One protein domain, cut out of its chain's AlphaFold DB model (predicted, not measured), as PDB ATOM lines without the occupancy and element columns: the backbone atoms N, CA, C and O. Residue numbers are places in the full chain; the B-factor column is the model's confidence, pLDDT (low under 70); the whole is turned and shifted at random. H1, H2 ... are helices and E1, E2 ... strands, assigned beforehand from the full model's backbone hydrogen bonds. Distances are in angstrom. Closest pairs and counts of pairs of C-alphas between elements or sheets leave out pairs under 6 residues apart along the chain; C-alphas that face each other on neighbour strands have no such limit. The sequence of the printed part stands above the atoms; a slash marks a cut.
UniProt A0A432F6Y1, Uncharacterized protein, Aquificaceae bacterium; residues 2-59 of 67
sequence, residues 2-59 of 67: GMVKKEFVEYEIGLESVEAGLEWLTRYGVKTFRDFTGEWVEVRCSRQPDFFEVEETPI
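This is residues 2 to 59 of the 67 residues of an uncharacterized protein of Aquificaceae bacterium (UniProt A0A432F6Y1). One long helix, H1, makes the stem of a T, and the crossbar at its last residues is formed on one side by a small hairpin of two strands, E1 and E2, and on the other by a looped tail, residues 44 to 59, which folds back on itself. Residues 2 to 20 of H1 stick out free of the rest. The printed part has 58 residues with one named helix and two named strands, in the order H1, E1, E2; the sheet, E1 - E2, is antiparallel, and the class is mixed, helices and strands. The whole is extended, with a radius of gyration of the C-alphas of 18.4 A, and flat, spanning 56 by 40 by 11 A.

H1, residues 2 to 28, has every O i to N i+4 pair within hydrogen-bond range. A tight link of 2 residues joins it to E1, residues 31 to 34. E1 and E2, residues 40 to 43, form a hairpin, antiparallel at 155 degrees between their directions. N 31 and O 43, 2.9 A apart, and N 43 and O 31, 2.8 A apart, are within hydrogen-bond range. H1 and E2 are apart. Beyond E2, residues 47 to 48 pair with residues 57 to 58, antiparallel.

H1 begins at C-alpha 2 (11.289, -36.603, 10.438) and ends at C-alpha 28 (38.358, -42.815, -17.363), 39.3 A away. E1 measures 10.3 A from C-alpha 31 to C-alpha 34. E2 measures 10.0 A and ends at C-alpha 43 (48.231, -41.454, -19.008).

The two C-alphas farthest apart, those of Gly 2 and Thr 37, are 58.3 A apart. The printed part has no cut, and both links are tight. The mean pLDDT of the printed part is 85.8; residues 2 to 3 are under 70.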
ATOM      1  N   GLY A   2      11.241 -36.889  11.885       59.09
ATOM      2  CA  GLY A   2      11.289 -36.603  10.438       59.09
ATOM      3  C   GLY A   2      12.604 -35.987   9.936       59.09
ATOM      4  O   GLY A   2      13.072 -36.365   8.871       59.09
ATOM      5  N   MET A   3      13.231 -35.098  10.718       61.69
ATOM      6  CA  MET A   3      14.481 -34.420  10.319       61.69
ATOM      7  C   MET A   3      15.662 -35.391  10.172       61.69
ATOM      8  O   MET A   3      16.340 -35.363   9.155       61.69
ATOM      9  N   VAL A   4      15.812 -36.337  11.105       71.56
ATOM     10  CA  VAL A   4      16.883 -37.354  11.074       71.56
ATOM     11  C   VAL A   4      16.768 -38.286   9.858       71.56
ATOM     12  O   VAL A   4      17.774 -38.695   9.296       71.56
ATOM     13  N   LYS A   5      15.543 -38.605   9.405       74.25
ATOM     14  CA  LYS A   5      15.344 -39.416   8.190       74.25
ATOM     15  C   LYS A   5      15.744 -38.666   6.921       74.25
ATOM     16  O   LYS A   5      16.253 -39.288   6.001       74.25
ATOM     17  N   LYS A   6      15.503 -37.352   6.864       83.75
ATOM     18  CA  LYS A   6      15.874 -36.529   5.709       83.75
ATOM     19  C   LYS A   6      17.396 -36.417   5.574       83.75
ATOM     20  O   LYS A   6      17.913 -36.649   4.492       83.75
ATOM     21  N   GLU A   7      18.091 -36.134   6.675       82.12
ATOM     22  CA  GLU A   7      19.560 -36.056   6.704       82.12
ATOM     23  C   GLU A   7      20.214 -37.391   6.320       82.12
ATOM     24  O   GLU A   7      21.206 -37.411   5.599       82.12
ATOM     25  N   PHE A   8      19.630 -38.514   6.751       84.44
ATOM     26  CA  PHE A   8      20.115 -39.845   6.388       84.44
ATOM     27  C   PHE A   8      19.970 -40.138   4.886       84.44
ATOM     28  O   PHE A   8      20.917 -40.606   4.266       84.44
ATOM     29  N   VAL A   9      18.825 -39.799   4.284       87.31
ATOM     30  CA  VAL A   9      18.604 -39.972   2.836       87.31
ATOM     31  C   VAL A   9      19.545 -39.087   2.014       87.31
ATOM     32  O   VAL A   9      20.099 -39.538   1.018       87.31
ATOM     33  N   GLU A  10      19.760 -37.835   2.424       87.00
ATOM     34  CA  GLU A  10      20.713 -36.940   1.750       87.00
ATOM     35  C   GLU A  10      22.155 -37.467   1.838       87.00
ATOM     36  O   GLU A  10      22.902 -37.373   0.865       87.00
ATOM     37  N   TYR A  11      22.531 -38.067   2.972       87.94
ATOM     38  CA  TYR A  11      23.824 -38.728   3.135       87.94
ATOM     39  C   TYR A  11      23.984 -39.935   2.199       87.94
ATOM     40  O   TYR A  11      25.013 -40.037   1.533       87.94
ATOM     41  N   GLU A  12      22.982 -40.816   2.109       86.25
ATOM     42  CA  GLU A  12      23.026 -41.987   1.218       86.25
ATOM     43  C   GLU A  12      23.161 -41.578  -0.254       86.25
ATOM     44  O   GLU A  12      24.043 -42.079  -0.947       86.25
ATOM     45  N   ILE A  13      22.384 -40.587  -0.710       86.56
ATOM     46  CA  ILE A  13      22.493 -40.042  -2.076       86.56
ATOM     47  C   ILE A  13      23.896 -39.471  -2.334       86.56
ATOM     48  O   ILE A  13      24.471 -39.651  -3.410       86.56
ATOM     49  N   GLY A  14      24.466 -38.775  -1.346       86.44
ATOM     50  CA  GLY A  14      25.833 -38.267  -1.428       86.44
ATOM     51  C   GLY A  14      26.865 -39.389  -1.557       86.44
ATOM     52  O   GLY A  14      27.796 -39.271  -2.353       86.44
ATOM     53  N   LEU A  15      26.686 -40.485  -0.816       86.06
ATOM     54  CA  LEU A  15      27.558 -41.656  -0.868       86.06
ATOM     55  C   LEU A  15      27.507 -42.332  -2.247       86.06
ATOM     56  O   LEU A  15      28.556 -42.540  -2.854       86.06
ATOM     57  N   GLU A  16      26.306 -42.578  -2.774       84.56
ATOM     58  CA  GLU A  16      26.103 -43.152  -4.112       84.56
ATOM     59  C   GLU A  16      26.777 -42.297  -5.197       84.56
ATOM     60  O   GLU A  16      27.457 -42.810  -6.088       84.56
ATOM     61  N   SER A  17      26.663 -40.967  -5.093       87.81
ATOM     62  CA  SER A  17      27.327 -40.047  -6.018       87.81
ATOM     63  C   SER A  17      28.856 -40.125  -5.942       87.81
ATOM     64  O   SER A  17      29.523 -39.936  -6.962       87.81
ATOM     65  N   VAL A  18      29.426 -40.358  -4.757       87.69
ATOM     66  CA  VAL A  18      30.878 -40.505  -4.578       87.69
ATOM     67  C   VAL A  18      31.355 -41.827  -5.169       87.69
ATOM     68  O   VAL A  18      32.357 -41.836  -5.884       87.69
ATOM     69  N   GLU A  19      30.639 -42.922  -4.923       88.94
ATOM     70  CA  GLU A  19      30.964 -44.240  -5.477       88.94
ATOM     71  C   GLU A  19      30.940 -44.224  -7.009       88.94
ATOM     72  O   GLU A  19      31.920 -44.628  -7.641       88.94
ATOM     73  N   ALA A  20      29.896 -43.642  -7.610       85.12
ATOM     74  CA  ALA A  20      29.814 -43.457  -9.058       85.12
ATOM     75  C   ALA A  20      30.979 -42.605  -9.598       85.12
ATOM     76  O   ALA A  20      31.560 -42.906 -10.646       85.12
ATOM     77  N   GLY A  21      31.370 -41.558  -8.863       85.75
ATOM     78  CA  GLY A  21      32.527 -40.731  -9.199       85.75
ATOM     79  C   GLY A  21      33.850 -41.505  -9.155       85.75
ATOM     80  O   GLY A  21      34.685 -41.350 -10.046       85.75
ATOM     81  N   LEU A  22      34.041 -42.369  -8.156       87.44
ATOM     82  CA  LEU A  22      35.234 -43.210  -8.018       87.44
ATOM     83  C   LEU A  22      35.314 -44.279  -9.111       87.44
ATOM     84  O   LEU A  22      36.389 -44.492  -9.681       87.44
ATOM     85  N   GLU A  23      34.196 -44.920  -9.446       86.38
ATOM     86  CA  GLU A  23      34.117 -45.874 -10.554       86.38
ATOM     87  C   GLU A  23      34.475 -45.188 -11.881       86.38
ATOM     88  O   GLU A  23      35.300 -45.691 -12.655       86.38
ATOM     89  N   TRP A  24      33.936 -43.985 -12.106       86.25
ATOM     90  CA  TRP A  24      34.245 -43.181 -13.283       86.25
ATOM     91  C   TRP A  24      35.728 -42.791 -13.350       86.25
ATOM     92  O   TRP A  24      36.381 -43.000 -14.372       86.25
ATOM     93  N   LEU A  25      36.310 -42.298 -12.253       85.12
ATOM     94  CA  LEU A  25      37.736 -41.955 -12.191       85.12
ATOM     95  C   LEU A  25      38.639 -43.173 -12.412       85.12
ATOM     96  O   LEU A  25      39.679 -43.065 -13.061       85.12
ATOM     97  N   THR A  26      38.237 -44.344 -11.928       84.44
ATOM     98  CA  THR A  26      39.009 -45.580 -12.102       84.44
ATOM     99  C   THR A  26      39.086 -45.990 -13.573       84.44
ATOM    100  O   THR A  26      40.157 -46.383 -14.058       84.44
ATOM    101  N   ARG A  27      37.961 -45.862 -14.290       85.00
ATOM    102  CA  ARG A  27      37.828 -46.246 -15.699       85.00
ATOM    103  C   ARG A  27      38.325 -45.183 -16.677       85.00
ATOM    104  O   ARG A  27      38.906 -45.547 -17.689       85.00
ATOM    105  N   TYR A  28      38.148 -43.897 -16.386       88.88
ATOM    106  CA  TYR A  28      38.358 -42.815 -17.363       88.88
ATOM    107  C   TYR A  28      39.245 -41.675 -16.853       88.88
ATOM    108  O   TYR A  28      39.594 -40.768 -17.611       88.88
ATOM    109  N   GLY A  29      39.636 -41.704 -15.578       85.25
ATOM    110  CA  GLY A  29      40.499 -40.695 -14.980       85.25
ATOM    111  C   GLY A  29      41.902 -40.670 -15.588       85.25
ATOM    112  O   GLY A  29      42.404 -41.656 -16.141       85.25
ATOM    113  N   VAL A  30      42.547 -39.510 -15.467       87.81
ATOM    114  CA  VAL A  30      43.964 -39.339 -15.795       87.81
ATOM    115  C   VAL A  30      44.795 -40.026 -14.717       87.81
ATOM    116  O   VAL A  30      44.594 -39.786 -13.527       87.81
ATOM    117  N   LYS A  31      45.729 -40.883 -15.129       85.81
ATOM    118  CA  LYS A  31      46.618 -41.602 -14.212       85.81
ATOM    119  C   LYS A  31      48.008 -40.997 -14.292       85.81
ATOM    120  O   LYS A  31      48.591 -40.938 -15.369       85.81
ATOM    121  N   THR A  32      48.542 -40.573 -13.156       89.56
ATOM    122  CA  THR A  32      49.902 -40.032 -13.053       89.56
ATOM    123  C   THR A  32      50.733 -40.900 -12.125       89.56
ATOM    124  O   THR A  32      50.357 -41.095 -10.968       89.56
ATOM    125  N   PHE A  33      51.862 -41.410 -12.604       89.94
ATOM    126  CA  PHE A  33      52.782 -42.221 -11.808       89.94
ATOM    127  C   PHE A  33      54.231 -41.922 -12.190       89.94
ATOM    128  O   PHE A  33      54.497 -41.368 -13.254       89.94
ATOM    129  N   ARG A  34      55.172 -42.268 -11.306       93.44
ATOM    130  CA  ARG A  34      56.594 -42.278 -11.658       93.44
ATOM    131  C   ARG A  34      56.942 -43.613 -12.281       93.44
ATOM    132  O   ARG A  34      56.609 -44.653 -11.713       93.44
ATOM    133  N   ASP A  35      57.585 -43.579 -13.434       91.75
ATOM    134  CA  ASP A  35      58.067 -44.788 -14.083       91.75
ATOM    135  C   ASP A  35      59.362 -45.312 -13.424       91.75
ATOM    136  O   ASP A  35      59.829 -44.806 -12.400       91.75
ATOM    137  N   PHE A  36      59.956 -46.348 -14.019       90.31
ATOM    138  CA  PHE A  36      61.203 -46.939 -13.528       90.31
ATOM    139  C   PHE A  36      62.431 -46.031 -13.717       90.31
ATOM    140  O   PHE A  36      63.465 -46.286 -13.100       90.31
ATOM    141  N   THR A  37      62.337 -44.994 -14.557       94.25
ATOM    142  CA  THR A  37      63.396 -43.993 -14.745       94.25
ATOM    143  C   THR A  37      63.307 -42.864 -13.714       94.25
ATOM    144  O   THR A  37      64.279 -42.143 -13.494       94.25
ATOM    145  N   GLY A  38      62.171 -42.761 -13.017       91.75
ATOM    146  CA  GLY A  38      61.877 -41.718 -12.040       91.75
ATOM    147  C   GLY A  38      61.181 -40.498 -12.644       91.75
ATOM    148  O   GLY A  38      60.879 -39.557 -11.904       91.75
ATOM    149  N   GLU A  39      60.895 -40.516 -13.947       93.25
ATOM    150  CA  GLU A  39      60.136 -39.476 -14.632       93.25
ATOM    151  C   GLU A  39      58.635 -39.620 -14.353       93.25
ATOM    152  O   GLU A  39      58.097 -40.715 -14.174       93.25
ATOM    153  N   TRP A  40      57.943 -38.483 -14.277       93.31
ATOM    154  CA  TRP A  40      56.492 -38.465 -14.135       93.31
ATOM    155  C   TRP A  40      55.836 -38.715 -15.486       93.31
ATOM    156  O   TRP A  40      56.043 -37.959 -16.433       93.31
ATOM    157  N   VAL A  41      54.993 -39.738 -15.540       90.69
ATOM    158  CA  VAL A  41      54.225 -40.105 -16.725       90.69
ATOM    159  C   VAL A  41      52.750 -39.837 -16.465       90.69
ATOM    160  O   VAL A  41      52.210 -40.215 -15.424       90.69
ATOM    161  N   GLU A  42      52.099 -39.187 -17.428       91.44
ATOM    162  CA  GLU A  42      50.660 -38.938 -17.441       91.44
ATOM    163  C   GLU A  42      49.997 -39.797 -18.521       91.44
ATOM    164  O   GLU A  42      50.323 -39.702 -19.704       91.44
ATOM    165  N   VAL A  43      49.036 -40.622 -18.116       85.56
ATOM    166  CA  VAL A  43      48.231 -41.454 -19.008       85.56
ATOM    167  C   VAL A  43      46.810 -40.911 -19.020       85.56
ATOM    168  O   VAL A  43      46.075 -41.007 -18.033       85.56
ATOM    169  N   ARG A  44      46.420 -40.331 -20.157       86.44
ATOM    170  CA  ARG A  44      45.053 -39.867 -20.416       86.44
ATOM    171  C   ARG A  44      44.216 -40.990 -21.017       86.44
ATOM    172  O   ARG A  44      44.736 -41.874 -21.690       86.44
ATOM    173  N   CYS A  45      42.912 -40.939 -20.770       87.75
ATOM    174  CA  CYS A  45      41.946 -41.825 -21.405       87.75
ATOM    175  C   CYS A  45      41.875 -41.519 -22.910       87.75
ATOM    176  O   CYS A  45      41.703 -40.362 -23.305       87.75
ATOM    177  N   SER A  46      42.045 -42.553 -23.737       86.25
ATOM    178  CA  SER A  46      41.846 -42.460 -25.184       86.25
ATOM    179  C   SER A  46      40.392 -42.120 -25.490       86.25
ATOM    180  O   SER A  46      39.494 -42.477 -24.731       86.25
ATOM    181  N   ARG A  47      40.143 -41.456 -26.615       88.00
ATOM    182  CA  ARG A  47      38.789 -41.102 -27.045       88.00
ATOM    183  C   ARG A  47      38.561 -41.549 -28.477       88.00
ATOM    184  O   ARG A  47      39.503 -41.578 -29.269       88.00
ATOM    185  N   GLN A  48      37.328 -41.928 -28.780       88.88
ATOM    186  CA  GLN A  48      36.885 -42.222 -30.134       88.88
ATOM    187  C   GLN A  48      35.909 -41.138 -30.600       88.88
ATOM    188  O   GLN A  48      35.050 -40.726 -29.819       88.88
ATOM    189  N   PRO A  49      36.007 -40.682 -31.856       87.69
ATOM    190  CA  PRO A  49      34.977 -39.833 -32.435       87.69
ATOM    191  C   PRO A  49      33.642 -40.582 -32.492       87.69
ATOM    192  O   PRO A  49      33.606 -41.737 -32.927       87.69
ATOM    193  N   ASP A  50      32.561 -39.919 -32.095       85.88
ATOM    194  CA  ASP A  50      31.202 -40.362 -32.397       85.88
ATOM    195  C   ASP A  50      30.750 -39.707 -33.715       85.88
ATOM    196  O   ASP A  50      31.089 -38.562 -34.011       85.88
ATOM    197  N   PHE A  51      30.014 -40.441 -34.547       84.94
ATOM    198  CA  PHE A  51      29.464 -39.909 -35.798       84.94
ATOM    199  C   PHE A  51      28.183 -39.090 -35.588       84.94
ATOM    200  O   PHE A  51      27.768 -38.368 -36.497       84.94
ATOM    201  N   PHE A  52      27.545 -39.217 -34.426       89.12
ATOM    202  CA  PHE A  52      26.258 -38.606 -34.100       89.12
ATOM    203  C   PHE A  52      26.365 -37.509 -33.038       89.12
ATOM    204  O   PHE A  52      25.475 -36.661 -32.959       89.12
ATOM    205  N   GLU A  53      27.447 -37.490 -32.260       83.62
ATOM    206  CA  GLU A  53      27.689 -36.500 -31.211       83.62
ATOM    207  C   GLU A  53      28.937 -35.662 -31.510       83.62
ATOM    208  O   GLU A  53      29.877 -36.102 -32.166       83.62
ATOM    209  N   VAL A  54      28.931 -34.405 -31.055       81.62
ATOM    210  CA  VAL A  54      30.063 -33.478 -31.243       81.62
ATOM    211  C   VAL A  54      31.215 -33.812 -30.290       81.62
ATOM    212  O   VAL A  54      32.368 -33.486 -30.570       81.62
ATOM    213  N   GLU A  55      30.908 -34.448 -29.158       81.81
ATOM    214  CA  GLU A  55      31.896 -34.841 -28.161       81.81
ATOM    215  C   GLU A  55      32.431 -36.247 -28.446       81.81
ATOM    216  O   GLU A  55      31.696 -37.163 -28.804       81.81
ATOM    217  N   GLU A  56      33.742 -36.423 -28.284       83.19
ATOM    218  CA  GLU A  56      34.380 -37.729 -28.437       83.19
ATOM    219  C   GLU A  56      34.066 -38.622 -27.228       83.19
ATOM    220  O   GLU A  56      34.265 -38.226 -26.073       83.19
ATOM    221  N   THR A  57      33.653 -39.864 -27.479       85.81
ATOM    222  CA  THR A  57      33.366 -40.838 -26.424       85.81
ATOM    223  C   THR A  57      34.673 -41.364 -25.813       85.81
ATOM    224  O   THR A  57      35.541 -41.857 -26.543       85.81
ATOM    225  N   PRO A  58      34.860 -41.309 -24.483       86.88
ATOM    226  CA  PRO A  58      36.056 -41.845 -23.846       86.88
ATOM    227  C   PRO A  58      36.050 -43.382 -23.839       86.88
ATOM    228  O   PRO A  58      35.029 -44.016 -23.577       86.88
ATOM    229  N   ILE A  59      37.205 -43.989 -24.109       88.50
ATOM    230  CA  ILE A  59      37.409 -45.442 -24.092       88.50
ATOM    231  C   ILE A  59      37.944 -45.837 -22.709       88.50
ATOM    232  O   ILE A  59      39.016 -45.358 -22.325       88.50
TER     233      ILE A  59